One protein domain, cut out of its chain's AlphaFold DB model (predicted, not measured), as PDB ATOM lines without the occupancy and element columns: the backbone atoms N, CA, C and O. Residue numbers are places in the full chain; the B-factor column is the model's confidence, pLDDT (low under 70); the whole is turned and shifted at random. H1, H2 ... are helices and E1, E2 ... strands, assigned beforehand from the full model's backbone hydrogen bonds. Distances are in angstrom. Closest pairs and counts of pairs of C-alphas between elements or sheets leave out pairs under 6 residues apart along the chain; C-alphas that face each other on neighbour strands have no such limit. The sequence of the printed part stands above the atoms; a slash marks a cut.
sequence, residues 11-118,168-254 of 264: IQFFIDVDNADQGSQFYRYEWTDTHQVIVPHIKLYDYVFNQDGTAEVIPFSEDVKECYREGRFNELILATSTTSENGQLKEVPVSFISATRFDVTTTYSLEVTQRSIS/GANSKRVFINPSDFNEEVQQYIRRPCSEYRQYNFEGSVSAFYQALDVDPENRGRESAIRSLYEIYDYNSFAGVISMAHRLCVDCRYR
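This is residues 11 to 118 and 168 to 254 of the 264 residues of the protein "DUF4249 family protein" of Cytophagia bacterium (UniProt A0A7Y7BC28). The domain is a long rod of two lobes: in the larger, E1 and E7 lie over a twisted sheet of E2, E5, E6, E8 and E9; in the smaller, the hairpin E3 and E4 crosses the face of the sheet E10, E12, E11, and H4 packs on that sheet, with H5 touching H4. The links E2 to E3 and E4 to E5 and the stretch with H3 join the lobes. The 195 printed residues hold five named helices and twelve named strands, in the order E1 to E7, H1, E8, E9, H2, H3, E10, H4, H5, E11, E12; the class is mixed and the neighbour strands are antiparallel. It is only just loose, close to extended, with a radius of gyration of the C-alphas of 24.1 A and spans of 76 by 33 by 29 A.

E1, residues 11 to 17, begins at C-alpha 11 (-42.672, 26.476, 3.692). E2, 26 to 38, is 39.7 A long; E3 is 45 to 49, E4 55 to 59, E5 66 to 72, E6 77 to 80. E7, 89 to 98, bends by 50 degrees at residue 95. H1 is 102 to 105, E8 108 to 116 and 26.5 A long, E9 168 to 176 and 27.0 A long. H2 is 183 to 186, H3 192 to 195, E10 199 to 202, H4 205 to 209, H5 219 to 226, E11 229 to 235. E12, 240 to 245, ends at C-alpha 245 (-36.543, 13.070, 26.212).

The four sheets are a stack of sheets, face to face in two pairs. E5 and E6 lie on one side of E2, E8 on the other: N 35 and O 69 are 2.9 A apart, N 27 and O 79 2.9 A, N 30 and O 113 2.9 A. E9 is beside E8, N 112 and O 172 at 2.9 A. E1 and E7, with N 13 and O 95 at 2.9 A, face this sheet at 9.4 A centre to centre. H1 is on it at a height of 6.6 A, only just over none of its strands, with 2 C-alphas falling on E2. H2 is apart from H1; H1 and H3 are close but not clearly touching, C-alphas 102 and 192 at 6.8 A. The hairpin E3 and E4, N 46 and O 58 at 2.8 A, faces the sheet of E10, E12 and E11, strands at 88 degrees; its closest C-alphas to E11 are Tyr 45 and Tyr 232, 5.9 A. In that sheet N 201 and O 241 are 2.9 A apart, N 232 and O 242 3.0 A. E10, H4, H5, E11 is a split strand-helix-strand unit, two strands running the same way with E12 between them, its crossover right-handed. H4 is over E12 at a height of 8.8 A and touches H5, C-alphas 209 and 223 at 5.3 A; H5 only grazes the sheet with residues 225 to 226. In H4 and H5 every O i to N i+4 pair is within hydrogen-bond range; H1, H2 and H3 are too short for one.

The C-alphas of Asp 52 and Glu 85 are farthest apart, 78.5 A. Residues 119 to 167 are not printed; C-alphas 118 and 168 are 10.4 A apart across the cut. Of the links printed whole, none is long. Mean pLDDT of the printed part is 90.2; residues 19 to 24 are under 70.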
ATOM      1  N   ILE A  11     -42.597  26.808   5.114       85.94
ATOM      2  CA  ILE A  11     -42.672  26.476   3.692       85.94
ATOM      3  C   ILE A  11     -44.134  26.411   3.282       85.94
ATOM      4  O   ILE A  11     -44.926  25.721   3.924       85.94
ATOM      5  N   GLN A  12     -44.472  27.100   2.197       89.81
ATOM      6  CA  GLN A  12     -45.776  27.017   1.555       89.81
ATOM      7  C   GLN A  12     -45.647  26.246   0.244       89.81
ATOM      8  O   GLN A  12     -44.762  26.517  -0.566       89.81
ATOM      9  N   PHE A  13     -46.558  25.305   0.034       91.25
ATOM     10  CA  PHE A  13     -46.674  24.555  -1.206       91.25
ATOM     11  C   PHE A  13     -47.743  25.173  -2.085       91.25
ATOM     12  O   PHE A  13     -48.840  25.494  -1.613       91.25
ATOM     13  N   PHE A  14     -47.417  25.287  -3.366       92.88
ATOM     14  CA  PHE A  14     -48.286  25.835  -4.390       92.88
ATOM     15  C   PHE A  14     -48.393  24.882  -5.577       92.88
ATOM     16  O   PHE A  14     -47.471  24.109  -5.855       92.88
ATOM     17  N   ILE A  15     -49.520  24.950  -6.279       90.38
ATOM     18  CA  ILE A  15     -49.720  24.304  -7.576       90.38
ATOM     19  C   ILE A  15     -49.759  25.381  -8.655       90.38
ATOM     20  O   ILE A  15     -50.570  26.308  -8.583       90.38
ATOM     21  N   ASP A  16     -48.945  25.171  -9.684       87.81
ATOM     22  CA  ASP A  16     -48.967  25.922 -10.933       87.81
ATOM     23  C   ASP A  16     -49.370  25.002 -12.092       87.81
ATOM     24  O   ASP A  16     -48.925  23.854 -12.193       87.81
ATOM     25  N   VAL A  17     -50.226  25.514 -12.973       81.50
ATOM     26  CA  VAL A  17     -50.697  24.859 -14.195       81.50
ATOM     27  C   VAL A  17     -50.458  25.820 -15.358       81.50
ATOM     28  O   VAL A  17     -51.183  26.802 -15.515       81.50
ATOM     29  N   ASP A  18     -49.440  25.534 -16.174       75.19
ATOM     30  CA  ASP A  18     -48.976  26.429 -17.249       75.19
ATOM     31  C   ASP A  18     -49.826  26.382 -18.530       75.19
ATOM     32  O   ASP A  18     -49.828  27.347 -19.294       75.19
ATOM     33  N   ASN A  19     -50.561  25.291 -18.761       67.44
ATOM     34  CA  ASN A  19     -51.591  25.167 -19.794       67.44
ATOM     35  C   ASN A  19     -52.526  24.015 -19.422       67.44
ATOM     36  O   ASN A  19     -52.118  22.853 -19.411       67.44
ATOM     37  N   ALA A  20     -53.787  24.330 -19.143       59.28
ATOM     38  CA  ALA A  20     -54.832  23.335 -19.281       59.28
ATOM     39  C   ALA A  20     -55.098  23.201 -20.785       59.28
ATOM     40  O   ALA A  20     -55.509  24.178 -21.413       59.28
ATOM     41  N   ASP A  21     -54.861  22.027 -21.375       54.75
ATOM     42  CA  ASP A  21     -55.405  21.712 -22.702       54.75
ATOM     43  C   ASP A  21     -56.916  22.030 -22.741       54.75
ATOM     44  O   ASP A  21     -57.541  22.248 -21.702       54.75
ATOM     45  N   GLN A  22     -57.542  22.014 -23.924       54.56
ATOM     46  CA  GLN A  22     -58.991  22.225 -24.133       54.56
ATOM     47  C   GLN A  22     -59.920  21.186 -23.428       54.56
ATOM     48  O   GLN A  22     -60.993  20.863 -23.929       54.56
ATOM     49  N   GLY A  23     -59.503  20.606 -22.299       62.53
ATOM     50  CA  GLY A  23     -60.261  19.751 -21.394       62.53
ATOM     51  C   GLY A  23     -60.921  20.516 -20.236       62.53
ATOM     52  O   GLY A  23     -61.399  21.638 -20.393       62.53
ATOM     53  N   SER A  24     -61.018  19.871 -19.064       68.25
ATOM     54  CA  SER A  24     -61.748  20.425 -17.910       68.25
ATOM     55  C   SER A  24     -61.072  21.671 -17.330       68.25
ATOM     56  O   SER A  24     -59.868  21.688 -17.108       68.25
ATOM     57  N   GLN A  25     -61.875  22.688 -17.014       85.25
ATOM     58  CA  GLN A  25     -61.455  23.930 -16.350       85.25
ATOM     59  C   GLN A  25     -61.741  23.923 -14.840       85.25
ATOM     60  O   GLN A  25     -61.656  24.967 -14.187       85.25
ATOM     61  N   PHE A  26     -62.124  22.772 -14.284       90.38
ATOM     62  CA  PHE A  26     -62.495  22.609 -12.881       90.38
ATOM     63  C   PHE A  26     -61.667  21.502 -12.246       90.38
ATOM     64  O   PHE A  26     -61.636  20.365 -12.725       90.38
ATOM     65  N   TYR A  27     -61.016  21.843 -11.140       91.44
ATOM     66  CA  TYR A  27     -60.043  20.981 -10.494       91.44
ATOM     67  C   TYR A  27     -60.351  20.806  -9.019       91.44
ATOM     68  O   TYR A  27     -60.727  21.759  -8.331       91.44
ATOM     69  N   ARG A  28     -60.137  19.580  -8.550       92.75
ATOM     70  CA  ARG A  28     -60.130  19.209  -7.138       92.75
ATOM     71  C   ARG A  28     -58.776  18.609  -6.804       92.75
ATOM     72  O   ARG A  28     -58.327  17.713  -7.517       92.75
ATOM     73  N   TYR A  29     -58.142  19.101  -5.751       92.81
ATOM     74  CA  TYR A  29     -56.859  18.584  -5.295       92.81
ATOM     75  C   TYR A  29     -57.009  17.879  -3.956       92.81
ATOM     76  O   TYR A  29     -57.734  18.326  -3.069       92.81
ATOM     77  N   GLU A  30     -56.310  16.761  -3.846       92.88
ATOM     78  CA  GLU A  30     -56.144  15.967  -2.636       92.88
ATOM     79  C   GLU A  30     -54.641  15.857  -2.393       92.88
ATOM     80  O   GLU A  30     -53.871  15.772  -3.352       92.88
ATOM     81  N   TRP A  31     -54.200  15.837  -1.140       94.44
ATOM     82  CA  TRP A  31     -52.791  15.607  -0.857       94.44
ATOM     83  C   TRP A  31     -52.582  14.692   0.338       94.44
ATOM     84  O   TRP A  31     -53.397  14.599   1.260       94.44
ATOM     85  N   THR A  32     -51.456  13.999   0.285       94.75
ATOM     86  CA  THR A  32     -50.921  13.214   1.391       94.75
ATOM     87  C   THR A  32     -49.506  13.666   1.648       94.75
ATOM     88  O   THR A  32     -48.813  14.124   0.735       94.75
ATOM     89  N   ASP A  33     -49.088  13.553   2.895       94.25
ATOM     90  CA  ASP A  33     -47.730  13.864   3.264       94.25
ATOM     91  C   ASP A  33     -47.077  12.755   4.058       94.25
ATOM     92  O   ASP A  33     -47.717  11.832   4.564       94.25
ATOM     93  N   THR A  34     -45.755  12.798   4.097       95.19
ATOM     94  CA  THR A  34     -44.975  11.815   4.823       95.19
ATOM     95  C   THR A  34     -43.719  12.467   5.352       95.19
ATOM     96  O   THR A  34     -42.957  13.091   4.617       95.19
ATOM     97  N   HIS A  35     -43.521  12.332   6.655       93.50
ATOM     98  CA  HIS A  35     -42.421  12.938   7.387       93.50
ATOM     99  C   HIS A  35     -41.471  11.845   7.838       93.50
ATOM    100  O   HIS A  35     -41.893  10.934   8.553       93.50
ATOM    101  N   GLN A  36     -40.195  11.947   7.480       95.19
ATOM    102  CA  GLN A  36     -39.167  11.138   8.117       95.19
ATOM    103  C   GLN A  36     -38.932  11.672   9.529       95.19
ATOM    104  O   GLN A  36     -38.895  12.879   9.748       95.19
ATOM    105  N   VAL A  37     -38.758  10.793  10.503       93.62
ATOM    106  CA  VAL A  37     -38.430  11.142  11.883       93.62
ATOM    107  C   VAL A  37     -37.163  10.395  12.251       93.62
ATOM    108  O   VAL A  37     -37.181   9.171  12.347       93.62
ATOM    109  N   ILE A  38     -36.080  11.135  12.483       93.25
ATOM    110  CA  ILE A  38     -34.809  10.581  12.952       93.25
ATOM    111  C   ILE A  38     -34.563  11.079  14.369       93.25
ATOM    112  O   ILE A  38     -34.541  12.288  14.616       93.25
ATOM    113  N   VAL A  39     -34.360  10.151  15.298       94.00
ATOM    114  CA  VAL A  39     -33.975  10.485  16.670       94.00
ATOM    115  C   VAL A  39     -32.447  10.495  16.824       94.00
ATOM    116  O   VAL A  39     -31.762   9.640  16.257       94.00
ATOM    117  N   PRO A  40     -31.872  11.468  17.557       93.62
ATOM    118  CA  PRO A  40     -30.420  11.582  17.695       93.62
ATOM    119  C   PRO A  40     -29.820  10.612  18.718       93.62
ATOM    120  O   PRO A  40     -28.629  10.315  18.628       93.62
ATOM    121  N   HIS A  41     -30.610  10.126  19.680       94.94
ATOM    122  CA  HIS A  41     -30.160   9.163  20.680       94.94
ATOM    123  C   HIS A  41     -30.735   7.792  20.349       94.94
ATOM    124  O   HIS A  41     -31.945   7.607  20.354       94.94
ATOM    125  N   ILE A  42     -29.869   6.832  20.036       92.88
ATOM    126  CA  ILE A  42     -30.301   5.465  19.739       92.88
ATOM    127  C   ILE A  42     -30.665   4.791  21.060       92.88
ATOM    128  O   ILE A  42     -29.841   4.762  21.971       92.88
ATOM    129  N   LYS A  43     -31.880   4.249  21.160       95.06
ATOM    130  CA  LYS A  43     -32.326   3.471  22.317       95.06
ATOM    131  C   LYS A  43     -31.604   2.122  22.359       95.06
ATOM    132  O   LYS A  43     -31.887   1.256  21.540       95.06
ATOM    133  N   LEU A  44     -30.671   1.948  23.294       95.06
ATOM    134  CA  LEU A  44     -29.942   0.682  23.482       95.06
ATOM    135  C   LEU A  44     -30.484  -0.163  24.640       95.06
ATOM    136  O   LEU A  44     -30.207  -1.361  24.714       95.06
ATOM    137  N   TYR A  45     -31.248   0.451  25.543       95.69
ATOM    138  CA  TYR A  45     -31.739  -0.188  26.757       95.69
ATOM    139  C   TYR A  45     -33.185   0.209  27.050       95.69
ATOM    140  O   TYR A  45     -33.662   1.264  26.630       95.69
ATOM    141  N   ASP A  46     -33.859  -0.642  27.810       94.94
ATOM    142  CA  ASP A  46     -35.148  -0.383  28.440       94.94
ATOM    143  C   ASP A  46     -35.064  -0.771  29.925       94.94
ATOM    144  O   ASP A  46     -33.995  -1.140  30.419       94.94
ATOM    145  N   TYR A  47     -36.168  -0.693  30.658       93.75
ATOM    146  CA  TYR A  47     -36.218  -1.141  32.042       93.75
ATOM    147  C   TYR A  47     -37.524  -1.852  32.389       93.75
ATOM    148  O   TYR A  47     -38.590  -1.573  31.844       93.75
ATOM    149  N   VAL A  48     -37.446  -2.754  33.363       94.06
ATOM    150  CA  VAL A  48     -38.603  -3.452  33.929       94.06
ATOM    151  C   VAL A  48     -38.659  -3.229  35.431       94.06
ATOM    152  O   VAL A  48     -37.643  -3.295  36.121       94.06
ATOM    153  N   PHE A  49     -39.853  -2.934  35.947       90.62
ATOM    154  CA  PHE A  49     -40.067  -2.832  37.387       90.62
ATOM    155  C   PHE A  49     -40.272  -4.217  37.997       90.62
ATOM    156  O   PHE A  49     -41.143  -4.981  37.579       90.62
ATOM    157  N   ASN A  50     -39.495  -4.498  39.033       90.62
ATOM    158  CA  ASN A  50     -39.630  -5.666  39.881       90.62
ATOM    159  C   ASN A  50     -40.744  -5.467  40.919       90.62
ATOM    160  O   ASN A  50     -41.180  -4.351  41.209       90.62
ATOM    161  N   GLN A  51     -41.190  -6.571  41.525       89.50
ATOM    162  CA  GLN A  51     -42.250  -6.559  42.546       89.50
ATOM    163  C   GLN A  51     -41.875  -5.765  43.806       89.50
ATOM    164  O   GLN A  51     -42.754  -5.285  44.515       89.50
ATOM    165  N   ASP A  52     -40.580  -5.623  44.080       87.94
ATOM    166  CA  ASP A  52     -40.039  -4.850  45.198       87.94
ATOM    167  C   ASP A  52     -39.919  -3.342  44.894       87.94
ATOM    168  O   ASP A  52     -39.459  -2.574  45.739       87.94
ATOM    169  N   GLY A  53     -40.342  -2.905  43.702       81.06
ATOM    170  CA  GLY A  53     -40.265  -1.514  43.254       81.06
ATOM    171  C   GLY A  53     -38.893  -1.105  42.713       81.06
ATOM    172  O   GLY A  53     -38.715   0.055  42.339       81.06
ATOM    173  N   THR A  54     -37.925  -2.025  42.642       86.62
ATOM    174  CA  THR A  54     -36.663  -1.779  41.932       86.62
ATOM    175  C   THR A  54     -36.875  -1.856  40.423       86.62
ATOM    176  O   THR A  54     -37.845  -2.440  39.948       86.62
ATOM    177  N   ALA A  55     -35.984  -1.236  39.654       91.19
ATOM    178  CA  ALA A  55     -36.020  -1.289  38.199       91.19
ATOM    179  C   ALA A  55     -34.729  -1.924  37.684       91.19
ATOM    180  O   ALA A  55     -33.635  -1.478  38.043       91.19
ATOM    181  N   GLU A  56     -34.874  -2.956  36.863       92.31
ATOM    182  CA  GLU A  56     -33.785  -3.646  36.180       92.31
ATOM    183  C   GLU A  56     -33.656  -3.099  34.759       92.31
ATOM    184  O   GLU A  56     -34.648  -3.012  34.038       92.31
ATOM    185  N   VAL A  57     -32.439  -2.718  34.364       94.50
ATOM    186  CA  VAL A  57     -32.139  -2.252  33.004       94.50
ATOM    187  C   VAL A  57     -31.885  -3.464  32.113       94.50
ATOM    188  O   VAL A  57     -31.051  -4.308  32.441       94.50
ATOM    189  N   ILE A  58     -32.567  -3.530  30.974       95.19
ATOM    190  CA  ILE A  58     -32.488  -4.635  30.017       95.19
ATOM    191  C   ILE A  58     -32.052  -4.129  28.634       95.19
ATOM    192  O   ILE A  58     -32.336  -2.981  28.293       95.19
ATOM    193  N   PRO A  59     -31.368  -4.943  27.812       95.56
ATOM    194  CA  PRO A  59     -31.054  -4.564  26.436       95.56
ATOM    195  C   PRO A  59     -32.319  -4.350  25.593       95.56
ATOM    196  O   PRO A  59     -33.278  -5.112  25.707       95.56
ATOM    197  N   PHE A  60     -32.285  -3.360  24.703       95.50
ATOM    198  CA  PHE A  60     -33.324  -3.100  23.707       95.50
ATOM    199  C   PHE A  60     -32.807  -3.460  22.309       95.50
ATOM    200  O   PHE A  60     -31.690  -3.097  21.945       95.50
ATOM    201  N   SER A  61     -33.595  -4.211  21.534       92.50
ATOM    202  CA  SER A  61     -33.139  -4.807  20.266       92.50
ATOM    203  C   SER A  61     -33.849  -4.295  19.012       92.50
ATOM    204  O   SER A  61     -33.470  -4.693  17.913       92.50
ATOM    205  N   GLU A  62     -34.898  -3.480  19.141       92.69
ATOM    206  CA  GLU A  62     -35.575  -2.911  17.971       92.69
ATOM    207  C   GLU A  62     -34.821  -1.675  17.463       92.69
ATOM    208  O   GLU A  62     -34.344  -0.858  18.251       92.69
ATOM    209  N   ASP A  63     -34.749  -1.498  16.143       90.88
ATOM    210  CA  ASP A  63     -34.262  -0.245  15.568       90.88
ATOM    211  C   ASP A  63     -35.406   0.773  15.519       90.88
ATOM    212  O   ASP A  63     -36.298   0.709  14.673       90.88
ATOM    213  N   VAL A  64     -35.377   1.702  16.472       95.25
ATOM    214  CA  VAL A  64     -36.334   2.813  16.603       95.25
ATOM    215  C   VAL A  64     -35.665   4.160  16.340       95.25
ATOM    216  O   VAL A  64     -36.104   5.200  16.839       95.25
ATOM    217  N   LYS A  65     -34.570   4.153  15.570       94.69
ATOM    218  CA  LYS A  65     -33.852   5.369  15.186       94.69
ATOM    219  C   LYS A  65     -34.602   6.165  14.121       94.69
ATOM    220  O   LYS A  65     -34.554   7.397  14.128       94.69
ATOM    221  N   GLU A  66     -35.259   5.469  13.201       95.44
ATOM    222  CA  GLU A  66     -35.891   6.053  12.022       95.44
ATOM    223  C   GLU A  66     -37.329   5.555  11.855       95.44
ATOM    224  O   GLU A  66     -37.592   4.357  11.760       95.44
ATOM    225  N   CYS A  67     -38.265   6.500  11.809       95.69
ATOM    226  CA  CYS A  67     -39.686   6.250  11.599       95.69
ATOM    227  C   CYS A  67     -40.230   7.170  10.511       95.69
ATOM    228  O   CYS A  67     -39.619   8.177  10.153       95.69
ATOM    229  N   TYR A  68     -41.438   6.862  10.056       95.81
ATOM    230  CA  TYR A  68     -42.172   7.642   9.075       95.81
ATOM    231  C   TYR A  68     -43.553   7.971   9.625       95.81
ATOM    232  O   TYR A  68     -44.202   7.133  10.252       95.81
ATOM    233  N   ARG A  69     -44.005   9.208   9.425       94.31
ATOM    234  CA  ARG A  69     -45.363   9.622   9.779       94.31
ATOM    235  C   ARG A  69     -46.094  10.088   8.542       94.31
ATOM    236  O   ARG A  69     -45.772  11.146   8.009       94.31
ATOM    237  N   GLU A  70     -47.093   9.317   8.144       92.81
ATOM    238  CA  GLU A  70     -47.987   9.666   7.048       92.81
ATOM    239  C   GLU A  70     -49.158  10.512   7.557       92.81
ATOM    240  O   GLU A  70     -49.765  10.212   8.589       92.81
ATOM    241  N   GLY A  71     -49.465  11.586   6.837       89.06
ATOM    242  CA  GLY A  71     -50.640  12.418   7.044       89.06
ATOM    243  C   GLY A  71     -51.549  12.373   5.823       89.06
ATOM    244  O   GLY A  71     -51.108  12.419   4.672       89.06
ATOM    245  N   ARG A  72     -52.856  12.302   6.079       83.44
ATOM    246  CA  ARG A  72     -53.891  12.468   5.059       83.44
ATOM    247  C   ARG A  72     -54.779  13.634   5.449       83.44
ATOM    248  O   ARG A  72     -55.302  13.670   6.562       83.44
ATOM    249  N   PHE A  73     -54.968  14.550   4.512       85.94
ATOM    250  CA  PHE A  73     -55.764  15.747   4.720       85.94
ATOM    251  C   PHE A  73     -57.103  15.589   4.007       85.94
ATOM    252  O   PHE A  73     -57.170  15.115   2.874       85.94
ATOM    253  N   ASN A  74     -58.176  15.951   4.711       78.06
ATOM    254  CA  ASN A  74     -59.547  15.907   4.192       78.06
ATOM    255  C   ASN A  74     -60.039  17.294   3.757       78.06
ATOM    256  O   ASN A  74     -61.217  17.468   3.449       78.06
ATOM    257  N   GLU A  75     -59.148  18.281   3.780       84.69
ATOM    258  CA  GLU A  75     -59.414  19.611   3.261       84.69
ATOM    259  C   GLU A  75     -59.589  19.550   1.746       84.69
ATOM    260  O   GLU A  75     -58.948  18.777   1.032       84.69
ATOM    261  N   LEU A  76     -60.519  20.362   1.268       84.00
ATOM    262  CA  LEU A  76     -60.932  20.377  -0.115       84.00
ATOM    263  C   LEU A  76     -60.308  21.600  -0.783       84.00
ATOM    264  O   LEU A  76     -60.696  22.722  -0.488       84.00
ATOM    265  N   ILE A  77     -59.386  21.385  -1.718       91.81
ATOM    266  CA  ILE A  77     -58.866  22.475  -2.546       91.81
ATOM    267  C   ILE A  77     -59.569  22.420  -3.893       91.81
ATOM    268  O   ILE A  77     -59.426  21.460  -4.657       91.81
ATOM    269  N   LEU A  78     -60.319  23.476  -4.193       92.44
ATOM    270  CA  LEU A  78     -60.992  23.660  -5.470       92.44
ATOM    271  C   LEU A  78     -60.379  24.829  -6.226       92.44
ATOM    272  O   LEU A  78     -60.288  25.936  -5.703       92.44
ATOM    273  N   ALA A  79     -60.039  24.603  -7.491       91.19
ATOM    274  CA  ALA A  79     -59.553  25.651  -8.378       91.19
ATOM    275  C   ALA A  79     -60.273  25.595  -9.724       91.19
ATOM    276  O   ALA A  79     -60.691  24.529 -10.182       91.19
ATOM    277  N   THR A  80     -60.410  26.748 -10.369       89.38
ATOM    278  CA  THR A  80     -60.971  26.837 -11.715       89.38
ATOM    279  C   THR A  80     -60.155  27.780 -12.576       89.38
ATOM    280  O   THR A  80     -59.762  28.851 -12.123       89.38
ATOM    281  N   SER A  81     -59.896  27.375 -13.816       86.56
ATOM    282  CA  SER A  81     -59.192  28.195 -14.803       86.56
ATOM    283  C   SER A  81     -60.138  28.924 -15.761       86.56
ATOM    284  O   SER A  81     -59.692  29.494 -16.751       86.56
ATOM    285  N   THR A  82     -61.443  28.947 -15.464       82.19
ATOM    286  CA  THR A  82     -62.481  29.597 -16.292       82.19
ATOM    287  C   THR A  82     -62.241  31.090 -16.519       82.19
ATOM    288  O   THR A  82     -62.649  31.627 -17.544       82.19
ATOM    289  N   THR A  83     -61.568  31.767 -15.587       78.81
ATOM    290  CA  THR A  83     -61.220  33.194 -15.685       78.81
ATOM    291  C   THR A  83     -59.874  33.446 -16.368       78.81
ATOM    292  O   THR A  83     -59.447  34.594 -16.457       78.81
ATOM    293  N   SER A  84     -59.179  32.396 -16.811       78.31
ATOM    294  CA  SER A  84     -57.852  32.470 -17.418       78.31
ATOM    295  C   SER A  84     -57.942  32.239 -18.923       78.31
ATOM    296  O   SER A  84     -58.385  31.180 -19.362       78.31
ATOM    297  N   GLU A  85     -57.487  33.209 -19.722       71.06
ATOM    298  CA  GLU A  85     -57.539  33.139 -21.193       71.06
ATOM    299  C   GLU A  85     -56.768  31.935 -21.762       71.06
ATOM    300  O   GLU A  85     -57.170  31.366 -22.774       71.06
ATOM    301  N   ASN A  86     -55.712  31.497 -21.066       73.75
ATOM    302  CA  ASN A  86     -54.881  30.348 -21.443       73.75
ATOM    303  C   ASN A  86     -55.148  29.106 -20.570       73.75
ATOM    304  O   ASN A  86     -54.355  28.169 -20.559       73.75
ATOM    305  N   GLY A  87     -56.214  29.109 -19.761       74.50
ATOM    306  CA  GLY A  87     -56.516  27.996 -18.856       74.50
ATOM    307  C   GLY A  87     -55.495  27.800 -17.725       74.50
ATOM    308  O   GLY A  87     -55.471  26.737 -17.108       74.50
ATOM    309  N   GLN A  88     -54.669  28.809 -17.440       81.19
ATOM    310  CA  GLN A  88     -53.638  28.764 -16.403       81.19
ATOM    311  C   GLN A  88     -54.216  28.875 -14.993       81.19
ATOM    312  O   GLN A  88     -55.140  29.655 -14.753       81.19
ATOM    313  N   LEU A  89     -53.598  28.152 -14.061       83.94
ATOM    314  CA  LEU A  89     -53.730  28.345 -12.618       83.94
ATOM    315  C   LEU A  89     -52.349  28.657 -12.063       83.94
ATOM    316  O   LEU A  89     -51.392  27.979 -12.420       83.94
ATOM    317  N   LYS A  90     -52.245  29.662 -11.200       85.25
ATOM    318  CA  LYS A  90     -50.986  30.000 -10.539       85.25
ATOM    319  C   LYS A  90     -51.189  30.081  -9.044       85.25
ATOM    320  O   LYS A  90     -52.228  30.564  -8.600       85.25
ATOM    321  N   GLU A  91     -50.187  29.614  -8.315       87.69
ATOM    322  CA  GLU A  91     -50.062  29.752  -6.870       87.69
ATOM    323  C   GLU A  91     -51.294  29.268  -6.087       87.69
ATOM    324  O   GLU A  91     -51.700  29.877  -5.099       87.69
ATOM    325  N   VAL A  92     -51.904  28.146  -6.497       90.56
ATOM    326  CA  VAL A  92     -52.994  27.539  -5.713       90.56
ATOM    327  C   VAL A  92     -52.390  26.936  -4.437       90.56
ATOM    328  O   VAL A  92     -51.587  26.004  -4.551       90.56
ATOM    329  N   PRO A  93     -52.722  27.437  -3.231       91.94
ATOM    330  CA  PRO A  93     -52.090  26.986  -1.996       91.94
ATOM    331  C   PRO A  93     -52.533  25.565  -1.638       91.94
ATOM    332  O   PRO A  93     -53.718  25.246  -1.704       91.94
ATOM    333  N   VAL A  94     -51.575  24.725  -1.236       91.94
ATOM    334  CA  VAL A  94     -51.825  23.332  -0.825       91.94
ATOM    335  C   VAL A  94     -51.653  23.137   0.666       91.94
ATOM    336  O   VAL A  94     -52.558  22.684   1.350       91.94
ATOM    337  N   SER A  95     -50.467  23.448   1.176       89.75
ATOM    338  CA  SER A  95     -50.131  23.193   2.569       89.75
ATOM    339  C   SER A  95     -49.052  24.153   3.037       89.75
ATOM    340  O   SER A  95     -48.211  24.580   2.245       89.75
ATOM    341  N   PHE A  96     -49.084  24.468   4.327       88.94
ATOM    342  CA  PHE A  96     -48.069  25.254   5.007       88.94
ATOM    343  C   PHE A  96     -47.412  24.425   6.108       88.94
ATOM    344  O   PHE A  96     -48.096  23.834   6.946       88.94
ATOM    345  N   ILE A  97     -46.082  24.446   6.172       87.12
ATOM    346  CA  ILE A  97     -45.307  23.782   7.221       87.12
ATOM    347  C   ILE A  97     -44.468  24.821   7.946       87.12
ATOM    348  O   ILE A  97     -43.518  25.367   7.390       87.12
ATOM    349  N   SER A  98     -44.784  25.071   9.217       87.81
ATOM    350  CA  SER A  98     -43.978  25.967  10.050       87.81
ATOM    351  C   SER A  98     -42.568  25.411  10.269       87.81
ATOM    352  O   SER A  98     -42.404  24.247  10.641       87.81
ATOM    353  N   ALA A  99     -41.563  26.285  10.164       85.12
ATOM    354  CA  ALA A  99     -40.161  25.981  10.456       85.12
ATOM    355  C   ALA A  99     -39.912  25.557  11.919       85.12
ATOM    356  O   ALA A  99     -38.885  24.968  12.237       85.12
ATOM    357  N   THR A 100     -40.854  25.802  12.831       82.50
ATOM    358  CA  THR A 100     -40.724  25.388  14.241       82.50
ATOM    359  C   THR A 100     -41.065  23.916  14.485       82.50
ATOM    360  O   THR A 100     -40.846  23.397  15.583       82.50
ATOM    361  N   ARG A 101     -41.612  23.216  13.485       80.94
ATOM    362  CA  ARG A 101     -41.978  21.805  13.618       80.94
ATOM    363  C   ARG A 101     -40.735  20.928  13.502       80.94
ATOM    364  O   ARG A 101     -39.959  21.062  12.574       80.94
ATOM    365  N   PHE A 102     -40.607  19.932  14.374       74.00
ATOM    366  CA  PHE A 102     -39.556  18.899  14.278       74.00
ATOM    367  C   PHE A 102     -39.479  18.234  12.892       74.00
ATOM    368  O   PHE A 102     -38.436  17.776  12.454       74.00
ATOM    369  N   ASP A 103     -40.615  18.201  12.216       76.62
ATOM    370  CA  ASP A 103     -40.836  17.628  10.900       76.62
ATOM    371  C   ASP A 103     -39.997  18.278   9.791       76.62
ATOM    372  O   ASP A 103     -39.707  17.637   8.790       76.62
ATOM    373  N   VAL A 104     -39.576  19.535   9.977       82.06
ATOM    374  CA  VAL A 104     -38.693  20.237   9.032       82.06
ATOM    375  C   VAL A 104     -37.205  19.970   9.296       82.06
ATOM    376  O   VAL A 104     -36.346  20.538   8.631       82.06
ATOM    377  N   THR A 105     -36.863  19.136  10.287       87.19
ATOM    378  CA  THR A 105     -35.458  18.792  10.599       87.19
ATOM    379  C   THR A 105     -34.925  17.611   9.789       87.19
ATOM    380  O   THR A 105     -33.731  17.315   9.840       87.19
ATOM    381  N   THR A 106     -35.798  16.962   9.026       91.81
ATOM    382  CA  THR A 106     -35.586  15.722   8.273       91.81
ATOM    383  C   THR A 106     -36.326  15.808   6.941       91.81
ATOM    384  O   THR A 106     -36.981  16.811   6.649       91.81
ATOM    385  N   THR A 107     -36.185  14.791   6.091       93.56
ATOM    386  CA  THR A 107     -36.810  14.808   4.768       93.56
ATOM    387  C   THR A 107     -38.334  14.710   4.875       93.56
ATOM    388  O   THR A 107     -38.888  13.892   5.615       93.56
ATOM    389  N   TYR A 108     -39.010  15.540   4.091       93.06
ATOM    390  CA  TYR A 108     -40.455  15.610   3.955       93.06
ATOM    391  C   TYR A 108     -40.874  15.224   2.538       93.06
ATOM    392  O   TYR A 108     -40.207  15.585   1.570       93.06
ATOM    393  N   SER A 109     -41.997  14.526   2.403       94.94
ATOM    394  CA  SER A 109     -42.617  14.220   1.120       94.94
ATOM    395  C   SER A 109     -44.048  14.734   1.080       94.94
ATOM    396  O   SER A 109     -44.801  14.538   2.032       94.94
ATOM    397  N   LEU A 110     -44.426  15.338  -0.044       94.19
ATOM    398  CA  LEU A 110     -45.796  15.737  -0.350       94.19
ATOM    399  C   LEU A 110     -46.193  15.118  -1.683       94.19
ATOM    400  O   LEU A 110     -45.510  15.325  -2.687       94.19
ATOM    401  N   GLU A 111     -47.307  14.398  -1.708       95.25
ATOM    402  CA  GLU A 111     -47.948  13.959  -2.940       95.25
ATOM    403  C   GLU A 111     -49.276  14.675  -3.119       95.25
ATOM    404  O   GLU A 111     -50.168  14.565  -2.279       95.25
ATOM    405  N   VAL A 112     -49.409  15.374  -4.242       94.44
ATOM    406  CA  VAL A 112     -50.639  16.049  -4.647       94.44
ATOM    407  C   VAL A 112     -51.276  15.259  -5.777       94.44
ATOM    408  O   VAL A 112     -50.628  14.982  -6.784       94.44
ATOM    409  N   THR A 113     -52.553  14.930  -5.621       93.38
ATOM    410  CA  THR A 113     -53.406  14.331  -6.646       93.38
ATOM    411  C   THR A 113     -54.370  15.383  -7.172       93.38
ATOM    412  O   THR A 113     -55.216  15.895  -6.441       93.38
ATOM    413  N   GLN A 114     -54.256  15.696  -8.456       91.62
ATOM    414  CA  GLN A 114     -55.164  16.562  -9.195       91.62
ATOM    415  C   GLN A 114     -56.260  15.724  -9.849       91.62
ATOM    416  O   GLN A 114     -55.966  14.758 -10.552       91.62
ATOM    417  N   ARG A 115     -57.519  16.132  -9.687       92.31
ATOM    418  CA  ARG A 115     -58.679  15.564 -10.379       92.31
ATOM    419  C   ARG A 115     -59.327  16.607 -11.273       92.31
ATOM    420  O   ARG A 115     -59.660  17.697 -10.812       92.31
ATOM    421  N   SER A 116     -59.553  16.249 -12.532       91.38
ATOM    422  CA  SER A 116     -60.341  17.046 -13.478       91.38
ATOM    423  C   SER A 116     -61.816  16.686 -13.336       91.38
ATOM    424  O   SER A 116     -62.236  15.613 -13.769       91.38
ATOM    425  N   ILE A 117     -62.598  17.567 -12.720       92.44
ATOM    426  CA  ILE A 117     -63.995  17.295 -12.358       92.44
ATOM    427  C   ILE A 117     -64.975  18.028 -13.283       92.44
ATOM    428  O   ILE A 117     -64.601  18.962 -13.991       92.44
ATOM    429  N   SER A 118     -66.235  17.588 -13.306       92.31
ATOM    430  CA  SER A 118     -67.315  18.265 -14.043       92.31
ATOM    431  C   SER A 118     -67.726  19.589 -13.371       92.31
ATOM    432  O   SER A 118     -67.586  19.696 -12.147       92.31
ATOM    433  N   GLY A 168     -60.628  12.007 -14.558       90.56
ATOM    434  CA  GLY A 168     -59.193  11.804 -14.761       90.56
ATOM    435  C   GLY A 168     -58.420  12.298 -13.536       90.56
ATOM    436  O   GLY A 168     -58.797  13.313 -12.945       90.56
ATOM    437  N   ALA A 169     -57.378  11.566 -13.143       91.38
ATOM    438  CA  ALA A 169     -56.523  11.921 -12.019       91.38
ATOM    439  C   ALA A 169     -55.049  11.843 -12.421       91.38
ATOM    440  O   ALA A 169     -54.659  10.953 -13.177       91.38
ATOM    441  N   ASN A 170     -54.248  12.768 -11.905       91.44
ATOM    442  CA  ASN A 170     -52.799  12.757 -12.039       91.44
ATOM    443  C   ASN A 170     -52.165  13.120 -10.698       91.44
ATOM    444  O   ASN A 170     -52.660  14.018 -10.016       91.44
ATOM    445  N   SER A 171     -51.070  12.457 -10.339       93.38
ATOM    446  CA  SER A 171     -50.412  12.648  -9.049       93.38
ATOM    447  C   SER A 171     -48.948  13.009  -9.235       93.38
ATOM    448  O   SER A 171     -48.265  12.485 -10.114       93.38
ATOM    449  N   LYS A 172     -48.459  13.927  -8.402       94.00
ATOM    450  CA  LYS A 172     -47.053  14.329  -8.376       94.00
ATOM    451  C   LYS A 172     -46.562  14.350  -6.941       94.00
ATOM    452  O   LYS A 172     -47.147  15.020  -6.092       94.00
ATOM    453  N   ARG A 173     -45.455  13.648  -6.704       94.94
ATOM    454  CA  ARG A 173     -44.753  13.620  -5.423       94.94
ATOM    455  C   ARG A 173     -43.482  14.453  -5.492       94.94
ATOM    456  O   ARG A 173     -42.733  14.373  -6.465       94.94
ATOM    457  N   VAL A 174     -43.249  15.241  -4.453       94.00
ATOM    458  CA  VAL A 174     -42.009  15.989  -4.237       94.00
ATOM    459  C   VAL A 174     -41.385  15.575  -2.912       94.00
ATOM    460  O   VAL A 174     -42.086  15.152  -1.991       94.00
ATOM    461  N   PHE A 175     -40.063  15.692  -2.836       94.19
ATOM    462  CA  PHE A 175     -39.290  15.519  -1.614       94.19
ATOM    463  C   PHE A 175     -38.566  16.816  -1.319       94.19
ATOM    464  O   PHE A 175     -38.055  17.457  -2.236       94.19
ATOM    465  N   ILE A 176     -38.542  17.184  -0.049       91.50
ATOM    466  CA  ILE A 176     -37.850  18.364   0.436       91.50
ATOM    467  C   ILE A 176     -36.982  17.943   1.599       91.50
ATOM    468  O   ILE A 176     -37.449  17.378   2.587       91.50
ATOM    469  N   ASN A 177     -35.698  18.211   1.457       91.00
ATOM    470  CA  ASN A 177     -34.700  17.993   2.478       91.00
ATOM    471  C   ASN A 177     -34.470  19.292   3.242       91.00
ATOM    472  O   ASN A 177     -34.646  20.378   2.686       91.00
ATOM    473  N   PRO A 178     -33.955  19.210   4.479       86.75
ATOM    474  CA  PRO A 178     -33.534  20.396   5.204       86.75
ATOM    475  C   PRO A 178     -32.560  21.269   4.410       86.75
ATOM    476  O   PRO A 178     -32.600  22.478   4.550       86.75
ATOM    477  N   SER A 179     -31.716  20.691   3.551       87.56
ATOM    478  CA  SER A 179     -30.784  21.434   2.687       87.56
ATOM    479  C   SER A 179     -31.451  22.270   1.597       87.56
ATOM    480  O   SER A 179     -30.808  23.169   1.065       87.56
ATOM    481  N   ASP A 180     -32.707  21.983   1.256       88.25
ATOM    482  CA  ASP A 180     -33.424  22.664   0.173       88.25
ATOM    483  C   ASP A 180     -34.025  24.002   0.646       88.25
ATOM    484  O   ASP A 180     -34.551  24.771  -0.156       88.25
ATOM    485  N   PHE A 181     -33.944  24.306   1.948       84.44
ATOM    486  CA  PHE A 181     -34.430  25.564   2.507       84.44
ATOM    487  C   PHE A 181     -33.404  26.689   2.388       84.44
ATOM    488  O   PHE A 181     -32.240  26.531   2.771       84.44
ATOM    489  N   ASN A 182     -33.880  27.864   1.969       85.12
ATOM    490  CA  ASN A 182     -33.106  29.104   1.973       85.12
ATOM    491  C   ASN A 182     -32.566  29.422   3.378       85.12
ATOM    492  O   ASN A 182     -33.224  29.143   4.382       85.12
ATOM    493  N   GLU A 183     -31.407  30.084   3.451       84.31
ATOM    494  CA  GLU A 183     -30.734  30.441   4.714       84.31
ATOM    495  C   GLU A 183     -31.643  31.200   5.694       84.31
ATOM    496  O   GLU A 183     -31.585  30.981   6.905       84.31
ATOM    497  N   GLU A 184     -32.545  32.039   5.178       81.56
ATOM    498  CA  GLU A 184     -33.509  32.767   6.000       81.56
ATOM    499  C   GLU A 184     -34.488  31.837   6.727       81.56
ATOM    500  O   GLU A 184     -34.856  32.122   7.859       81.56
ATOM    501  N   VAL A 185     -34.900  30.715   6.133       80.06
ATOM    502  CA  VAL A 185     -35.783  29.740   6.797       80.06
ATOM    503  C   VAL A 185     -34.987  28.897   7.793       80.06
ATOM    504  O   VAL A 185     -35.485  28.614   8.883       80.06
ATOM    505  N   GLN A 186     -33.733  28.565   7.464       83.75
ATOM    506  CA  GLN A 186     -32.844  27.764   8.320       83.75
ATOM    507  C   GLN A 186     -32.694  28.354   9.725       83.75
ATOM    508  O   GLN A 186     -32.679  27.607  10.703       83.75
ATOM    509  N   GLN A 187     -32.631  29.685   9.848       85.94
ATOM    510  CA  GLN A 187     -32.481  30.354  11.148       85.94
ATOM    511  C   GLN A 187     -33.684  30.137  12.086       85.94
ATOM    512  O   GLN A 187     -33.555  30.270  13.305       85.94
ATOM    513  N   TYR A 188     -34.851  29.801  11.529       86.06
ATOM    514  CA  TYR A 188     -36.077  29.548  12.279       86.06
ATOM    515  C   TYR A 188     -36.308  28.064  12.572       86.06
ATOM    516  O   TYR A 188     -37.227  27.736  13.328       86.06
ATOM    517  N   ILE A 189     -35.482  27.169  12.018       85.56
ATOM    518  CA  ILE A 189     -35.603  25.734  12.263       85.56
ATOM    519  C   ILE A 189     -35.204  25.435  13.703       85.56
ATOM    520  O   ILE A 189     -34.042  25.535  14.101       85.56
ATOM    521  N   ARG A 190     -36.194  25.033  14.499       84.75
ATOM    522  CA  ARG A 190     -35.982  24.554  15.865       84.75
ATOM    523  C   ARG A 190     -35.634  23.073  15.824       84.75
ATOM    524  O   ARG A 190     -36.273  22.294  15.122       84.75
ATOM    525  N   ARG A 191     -34.641  22.673  16.619       87.50
ATOM    526  CA  ARG A 191     -34.247  21.269  16.802       87.50
ATOM    527  C   ARG A 191     -34.514  20.885  18.254       87.50
ATOM    528  O   ARG A 191     -33.606  20.993  19.073       87.50
ATOM    529  N   PRO A 192     -35.736  20.434  18.598       85.31
ATOM    530  CA  PRO A 192     -36.119  20.176  19.986       85.31
ATOM    531  C   PRO A 192     -35.148  19.269  20.748       85.31
ATOM    532  O   PRO A 192     -34.860  19.522  21.909       85.31
ATOM    533  N   CYS A 193     -34.556  18.264  20.094       90.50
ATOM    534  CA  CYS A 193     -33.575  17.389  20.743       90.50
ATOM    535  C   CYS A 193     -32.230  18.050  21.068       90.50
ATOM    536  O   CYS A 193     -31.467  17.505  21.856       90.50
ATOM    537  N   SER A 194     -31.939  19.215  20.491       88.94
ATOM    538  CA  SER A 194     -30.812  20.060  20.892       88.94
ATOM    539  C   SER A 194     -31.155  20.964  22.082       88.94
ATOM    540  O   SER A 194     -30.249  21.454  22.746       88.94
ATOM    541  N   GLU A 195     -32.443  21.189  22.352       88.69
ATOM    542  CA  GLU A 195     -32.933  22.046  23.441       88.69
ATOM    543  C   GLU A 195     -33.306  21.240  24.693       88.69
ATOM    544  O   GLU A 195     -33.156  21.723  25.816       88.69
ATOM    545  N   TYR A 196     -33.771  19.998  24.526       92.38
ATOM    546  CA  TYR A 196     -34.057  19.117  25.651       92.38
ATOM    547  C   TYR A 196     -32.775  18.769  26.408       92.38
ATOM    548  O   TYR A 196     -31.807  18.251  25.851       92.38
ATOM    549  N   ARG A 197     -32.799  19.000  27.724       93.81
ATOM    550  CA  ARG A 197     -31.727  18.588  28.634       93.81
ATOM    551  C   ARG A 197     -31.549  17.077  28.560       93.81
ATOM    552  O   ARG A 197     -32.541  16.374  28.674       93.81
ATOM    553  N   GLN A 198     -30.315  16.598  28.453       95.38
ATOM    554  CA  GLN A 198     -29.952  15.195  28.680       95.38
ATOM    555  C   GLN A 198     -29.541  15.004  30.146       95.38
ATOM    556  O   GLN A 198     -29.039  15.941  30.779       95.38
ATOM    557  N   TYR A 199     -29.738  13.805  30.689       96.50
ATOM    558  CA  TYR A 199     -29.304  13.464  32.044       96.50
ATOM    559  C   TYR A 199     -28.313  12.314  32.011       96.50
ATOM    560  O   TYR A 199     -28.589  11.293  31.395       96.50
ATOM    561  N   ASN A 200     -27.213  12.468  32.739       96.56
ATOM    562  CA  ASN A 200     -26.379  11.358  33.178       96.56
ATOM    563  C   ASN A 200     -26.640  11.207  34.674       96.56
ATOM    564  O   ASN A 200     -26.379  12.140  35.435       96.56
ATOM    565  N   PHE A 201     -27.237  10.090  35.071       96.00
ATOM    566  CA  PHE A 201     -27.695   9.866  36.434       96.00
ATOM    567  C   PHE A 201     -26.937   8.702  37.067       96.00
ATOM    568  O   PHE A 201     -26.978   7.582  36.562       96.00
ATOM    569  N   GLU A 202     -26.262   8.977  38.180       94.88
ATOM    570  CA  GLU A 202     -25.626   7.967  39.027       94.88
ATOM    571  C   GLU A 202     -26.652   7.451  40.043       94.88
ATOM    572  O   GLU A 202     -27.039   8.160  40.973       94.88
ATOM    573  N   GLY A 203     -27.132   6.221  39.856       90.56
ATOM    574  CA  GLY A 203     -28.133   5.613  40.732       90.56
ATOM    575  C   GLY A 203     -29.067   4.655  40.002       90.56
ATOM    576  O   GLY A 203     -28.790   4.214  38.890       90.56
ATOM    577  N   SER A 204     -30.191   4.309  40.635       92.62
ATOM    578  CA  SER A 204     -31.196   3.432  40.026       92.62
ATOM    579  C   SER A 204     -32.177   4.206  39.144       92.62
ATOM    580  O   SER A 204     -32.480   5.374  39.394       92.62
ATOM    581  N   VAL A 205     -32.760   3.524  38.156       94.00
ATOM    582  CA  VAL A 205     -33.828   4.077  37.303       94.00
ATOM    583  C   VAL A 205     -35.004   4.594  38.148       94.00
ATOM    584  O   VAL A 205     -35.530   5.677  37.903       94.00
ATOM    585  N   SER A 206     -35.373   3.872  39.212       93.81
ATOM    586  CA  SER A 206     -36.427   4.313  40.134       93.81
ATOM    587  C   SER A 206     -36.065   5.619  40.852       93.81
ATOM    588  O   SER A 206     -36.913   6.498  40.991       93.81
ATOM    589  N   ALA A 207     -34.811   5.777  41.289       94.38
ATOM    590  CA  ALA A 207     -34.354   7.007  41.934       94.38
ATOM    591  C   ALA A 207     -34.364   8.200  40.965       94.38
ATOM    592  O   ALA A 207     -34.716   9.309  41.379       94.38
ATOM    593  N   PHE A 208     -34.059   7.966  39.682       95.62
ATOM    594  CA  PHE A 208     -34.174   8.984  38.639       95.62
ATOM    595  C   PHE A 208     -35.618   9.478  38.508       95.62
ATOM    596  O   PHE A 208     -35.856  10.678  38.652       95.62
ATOM    597  N   TYR A 209     -36.586   8.577  38.300       95.12
ATOM    598  CA  TYR A 209     -37.993   8.956  38.107       95.12
ATOM    599  C   TYR A 209     -38.647   9.547  39.360       95.12
ATOM    600  O   TYR A 209     -39.518  10.406  39.244       95.12
ATOM    601  N   GLN A 210     -38.215   9.145  40.556       94.56
ATOM    602  CA  GLN A 210     -38.660   9.746  41.821       94.56
ATOM    603  C   GLN A 210     -37.936  11.061  42.157       94.56
ATOM    604  O   GLN A 210     -38.260  11.701  43.159       94.56
ATOM    605  N   ALA A 211     -36.962  11.461  41.333       96.62
ATOM    606  CA  ALA A 211     -36.135  12.647  41.516       96.62
ATOM    607  C   ALA A 211     -35.492  12.720  42.915       96.62
ATOM    608  O   ALA A 211     -35.524  13.746  43.589       96.62
ATOM    609  N   LEU A 212     -34.931  11.604  43.394       94.94
ATOM    610  CA  LEU A 212     -34.393  11.525  44.761       94.94
ATOM    611  C   LEU A 212     -33.121  12.362  44.974       94.94
ATOM    612  O   LEU A 212     -32.763  12.631  46.118       94.94
ATOM    613  N   ASP A 213     -32.476  12.787  43.890       95.06
ATOM    614  CA  ASP A 213     -31.304  13.666  43.850       95.06
ATOM    615  C   ASP A 213     -31.630  15.159  44.013       95.06
ATOM    616  O   ASP A 213     -30.709  15.961  44.145       95.06
ATOM    617  N   VAL A 214     -32.910  15.548  44.006       95.81
ATOM    618  CA  VAL A 214     -33.325  16.944  44.212       95.81
ATOM    619  C   VAL A 214     -34.017  17.152  45.560       95.81
ATOM    620  O   VAL A 214     -34.526  16.210  46.187       95.81
ATOM    621  N   ASP A 215     -34.073  18.415  45.989       97.44
ATOM    622  CA  ASP A 215     -34.746  18.821  47.223       97.44
ATOM    623  C   ASP A 215     -36.204  18.329  47.261       97.44
ATOM    624  O   ASP A 215     -36.902  18.422  46.244       97.44
ATOM    625  N   PRO A 216     -36.705  17.852  48.422       96.88
ATOM    626  CA  PRO A 216     -38.058  17.306  48.563       96.88
ATOM    627  C   PRO A 216     -39.174  18.184  47.987       96.88
ATOM    628  O   PRO A 216     -40.124  17.657  47.413       96.88
ATOM    629  N   GLU A 217     -39.034  19.506  48.086       97.06
ATOM    630  CA  GLU A 217     -40.000  20.488  47.575       97.06
ATOM    631  C   GLU A 217     -40.113  20.480  46.039       97.06
ATOM    632  O   GLU A 217     -41.181  20.750  45.494       97.06
ATOM    633  N   ASN A 218     -39.041  20.111  45.330       97.25
ATOM    634  CA  ASN A 218     -38.990  20.089  43.865       97.25
ATOM    635  C   ASN A 218     -39.306  18.712  43.260       97.25
ATOM    636  O   ASN A 218     -39.555  18.619  42.054       97.25
ATOM    637  N   ARG A 219     -39.337  17.642  44.070       96.50
ATOM    638  CA  ARG A 219     -39.471  16.256  43.582       96.50
ATOM    639  C   ARG A 219     -40.702  16.031  42.718       96.50
ATOM    640  O   ARG A 219     -40.601  15.375  41.690       96.50
ATOM    641  N   GLY A 220     -41.849  16.599  43.095       96.81
ATOM    642  CA  GLY A 220     -43.087  16.442  42.324       96.81
ATOM    643  C   GLY A 220     -42.969  16.996  40.900       96.81
ATOM    644  O   GLY A 220     -43.359  16.334  39.940       96.81
ATOM    645  N   ARG A 221     -42.365  18.184  40.751       96.94
ATOM    646  CA  ARG A 221     -42.137  18.815  39.442       96.94
ATOM    647  C   ARG A 221     -41.117  18.036  38.616       96.94
ATOM    648  O   ARG A 221     -41.364  17.756  37.448       96.94
ATOM    649  N   GLU A 222     -39.982  17.690  39.216       97.06
ATOM    650  CA  GLU A 222     -38.908  16.984  38.512       97.06
ATOM    651  C   GLU A 222     -39.320  15.562  38.123       97.06
ATOM    652  O   GLU A 222     -39.023  15.135  37.013       97.06
ATOM    653  N   SER A 223     -40.075  14.853  38.965       96.88
ATOM    654  CA  SER A 223     -40.632  13.538  38.632       96.88
ATOM    655  C   SER A 223     -41.563  13.612  37.417       96.88
ATOM    656  O   SER A 223     -41.432  12.815  36.488       96.88
ATOM    657  N   ALA A 224     -42.432  14.630  37.352       97.00
ATOM    658  CA  ALA A 224     -43.297  14.852  36.194       97.00
ATOM    659  C   ALA A 224     -42.493  15.123  34.909       97.00
ATOM    660  O   ALA A 224     -42.789  14.535  33.872       97.00
ATOM    661  N   ILE A 225     -41.443  15.949  34.974       96.56
ATOM    662  CA  ILE A 225     -40.555  16.205  33.827       96.56
ATOM    663  C   ILE A 225     -39.831  14.921  33.408       96.56
ATOM    664  O   ILE A 225     -39.854  14.552  32.235       96.56
ATOM    665  N   ARG A 226     -39.215  14.215  34.362       96.69
ATOM    666  CA  ARG A 226     -38.443  12.989  34.122       96.69
ATOM    667  C   ARG A 226     -39.308  11.837  33.623       96.69
ATOM    668  O   ARG A 226     -38.788  10.994  32.913       96.69
ATOM    669  N   SER A 227     -40.618  11.829  33.878       96.06
ATOM    670  CA  SER A 227     -41.542  10.838  33.294       96.06
ATOM    671  C   SER A 227     -41.607  10.870  31.758       96.06
ATOM    672  O   SER A 227     -42.071   9.919  31.134       96.06
ATOM    673  N   LEU A 228     -41.128  11.951  31.131       96.88
ATOM    674  CA  LEU A 228     -41.026  12.091  29.677       96.88
ATOM    675  C   LEU A 228     -39.680  11.614  29.118       96.88
ATOM    676  O   LEU A 228     -39.419  11.819  27.933       96.88
ATOM    677  N   TYR A 229     -38.816  11.036  29.951       97.31
ATOM    678  CA  TYR A 229     -37.464  10.627  29.591       97.31
ATOM    679  C   TYR A 229     -37.322   9.113  29.539       97.31
ATOM    680  O   TYR A 229     -37.889   8.394  30.361       97.31
ATOM    681  N   GLU A 230     -36.508   8.657  28.595       96.56
ATOM    682  CA  GLU A 230     -36.161   7.251  28.421       96.56
ATOM    683  C   GLU A 230     -34.650   7.050  28.468       96.56
ATOM    684  O   GLU A 230     -33.872   7.954  28.135       96.56
ATOM    685  N   ILE A 231     -34.259   5.837  28.862       96.44
ATOM    686  CA  ILE A 231     -32.875   5.379  28.820       96.44
ATOM    687  C   ILE A 231     -32.489   5.207  27.356       96.44
ATOM    688  O   ILE A 231     -33.169   4.500  26.618       96.44
ATOM    689  N   TYR A 232     -31.388   5.827  26.942       96.00
ATOM    690  CA  TYR A 232     -30.800   5.558  25.630       96.00
ATOM    691  C   TYR A 232     -29.457   4.835  25.735       96.00
ATOM    692  O   TYR A 232     -29.099   4.091  24.829       96.00
ATOM    693  N   ASP A 233     -28.745   4.990  26.853       95.94
ATOM    694  CA  ASP A 233     -27.480   4.306  27.117       95.94
ATOM    695  C   ASP A 233     -27.314   4.012  28.618       95.94
ATOM    696  O   ASP A 233     -27.883   4.697  29.474       95.94
ATOM    697  N   TYR A 234     -26.537   2.981  28.939       95.31
ATOM    698  CA  TYR A 234     -26.253   2.557  30.304       95.31
ATOM    699  C   TYR A 234     -24.817   2.044  30.425       95.31
ATOM    700  O   TYR A 234     -24.447   1.009  29.866       95.31
ATOM    701  N   ASN A 235     -24.009   2.750  31.216       94.00
ATOM    702  CA  ASN A 235     -22.667   2.313  31.567       94.00
ATOM    703  C   ASN A 235     -22.720   1.508  32.870       94.00
ATOM    704  O   ASN A 235     -22.652   2.069  33.967       94.00
ATOM    705  N   SER A 236     -22.805   0.185  32.741       87.81
ATOM    706  CA  SER A 236     -22.877  -0.737  33.880       87.81
ATOM    707  C   SER A 236     -21.627  -0.730  34.765       87.81
ATOM    708  O   SER A 236     -21.733  -0.990  35.961       87.81
ATOM    709  N   PHE A 237     -20.454  -0.389  34.219       88.25
ATOM    710  CA  PHE A 237     -19.211  -0.299  34.992       88.25
ATOM    711  C   PHE A 237     -19.185   0.937  35.898       88.25
ATOM    712  O   PHE A 237     -18.750   0.855  37.042       88.25
ATOM    713  N   ALA A 238     -19.662   2.078  35.392       89.50
ATOM    714  CA  ALA A 238     -19.728   3.329  36.144       89.50
ATOM    715  C   ALA A 238     -21.031   3.493  36.949       89.50
ATOM    716  O   ALA A 238     -21.114   4.378  37.794       89.50
ATOM    717  N   GLY A 239     -22.055   2.673  36.686       88.25
ATOM    718  CA  GLY A 239     -23.379   2.821  37.295       88.25
ATOM    719  C   GLY A 239     -24.127   4.077  36.828       88.25
ATOM    720  O   GLY A 239     -24.949   4.608  37.573       88.25
ATOM    721  N   VAL A 240     -23.833   4.558  35.615       95.12
ATOM    722  CA  VAL A 240     -24.402   5.792  35.051       95.12
ATOM    723  C   VAL A 240     -25.461   5.447  34.014       95.12
ATOM    724  O   VAL A 240     -25.184   4.710  33.064       95.12
ATOM    725  N   ILE A 241     -26.656   6.016  34.171       95.81
ATOM    726  CA  ILE A 241     -27.761   5.895  33.220       95.81
ATOM    727  C   ILE A 241     -27.888   7.196  32.428       95.81
ATOM    728  O   ILE A 241     -28.025   8.274  33.016       95.81
ATOM    729  N   SER A 242     -27.877   7.088  31.104       97.25
ATOM    730  CA  SER A 242     -28.012   8.221  30.195       97.25
ATOM    731  C   SER A 242     -29.450   8.308  29.688       97.25
ATOM    732  O   SER A 242     -29.961   7.384  29.050       97.25
ATOM    733  N   MET A 243     -30.105   9.433  29.967       97.44
ATOM    734  CA  MET A 243     -31.509   9.679  29.646       97.44
ATOM    735  C   MET A 243     -31.652  10.857  28.690       97.44
ATOM    736  O   MET A 243     -31.017  11.904  28.862       97.44
ATOM    737  N   ALA A 244     -32.564  10.730  27.736       97.50
ATOM    738  CA  ALA A 244     -33.005  11.834  26.898       97.50
ATOM    739  C   ALA A 244     -34.530  11.825  26.784       97.50
ATOM    740  O   ALA A 244     -35.196  10.846  27.125       97.50
ATOM    741  N   HIS A 245     -35.100  12.955  26.369       97.38
ATOM    742  CA  HIS A 245     -36.543  13.070  26.212       97.38
ATOM    743  C   HIS A 245     -37.031  12.005  25.220       97.38
ATOM    744  O   HIS A 245     -36.408  11.809  24.182       97.38
ATOM    745  N   ARG A 246     -38.159  11.349  25.494       96.31
ATOM    746  CA  ARG A 246     -38.673  10.201  24.726       96.31
ATOM    747  C   ARG A 246     -38.807  10.462  23.220       96.31
ATOM    748  O   ARG A 246     -38.489   9.608  22.405       96.31
ATOM    749  N   LEU A 247     -39.151  11.702  22.842       95.12
ATOM    750  CA  LEU A 247     -39.209  12.167  21.440       95.12
ATOM    751  C   LEU A 247     -37.848  12.186  20.716       95.12
ATOM    752  O   LEU A 247     -37.808  12.435  19.517       95.12
ATOM    753  N   CYS A 248     -36.753  12.000  21.449       95.56
ATOM    754  CA  CYS A 248     -35.371  12.040  20.980       95.56
ATOM    755  C   CYS A 248     -34.647  10.705  21.141       95.56
ATOM    756  O   CYS A 248     -33.457  10.652  20.835       95.56
ATOM    757  N   VAL A 249     -35.349   9.678  21.631       96.56
ATOM    758  CA  VAL A 249     -34.823   8.332  21.898       96.56
ATOM    759  C   VAL A 249     -35.568   7.277  21.084       96.56
ATOM    760  O   VAL A 249     -34.951   6.360  20.552       96.56
ATOM    761  N   ASP A 250     -36.886   7.429  20.949       95.88
ATOM    762  CA  ASP A 250     -37.737   6.478  20.239       95.88
ATOM    763  C   ASP A 250     -38.600   7.218  19.208       95.88
ATOM    764  O   ASP A 250     -39.489   8.016  19.539       95.88
ATOM    765  N   CYS A 251     -38.326   6.974  17.923       95.06
ATOM    766  CA  CYS A 251     -39.039   7.634  16.833       95.06
ATOM    767  C   CYS A 251     -40.537   7.279  16.795       95.06
ATOM    768  O   CYS A 251     -41.331   8.043  16.232       95.06
ATOM    769  N   ARG A 252     -40.952   6.172  17.437       95.38
ATOM    770  CA  ARG A 252     -42.337   5.676  17.429       95.38
ATOM    771  C   ARG A 252     -43.304   6.597  18.167       95.38
ATOM    772  O   ARG A 252     -44.500   6.587  17.898       95.38
ATOM    773  N   TYR A 253     -42.806   7.486  19.030       94.12
ATOM    774  CA  TYR A 253     -43.634   8.549  19.611       94.12
ATOM    775  C   TYR A 253     -44.140   9.567  18.583       94.12
ATOM    776  O   TYR A 253     -45.003  10.390  18.900       94.12
ATOM    777  N   ARG A 254     -43.583   9.563  17.368       92.12
ATOM    778  CA  ARG A 254     -43.903  10.528  16.312       92.12
ATOM    779  C   ARG A 254     -44.179   9.905  14.955       92.12
ATOM    780  O   ARG A 254     -44.494  10.666  14.048       92.12
TER     781      ARG A 254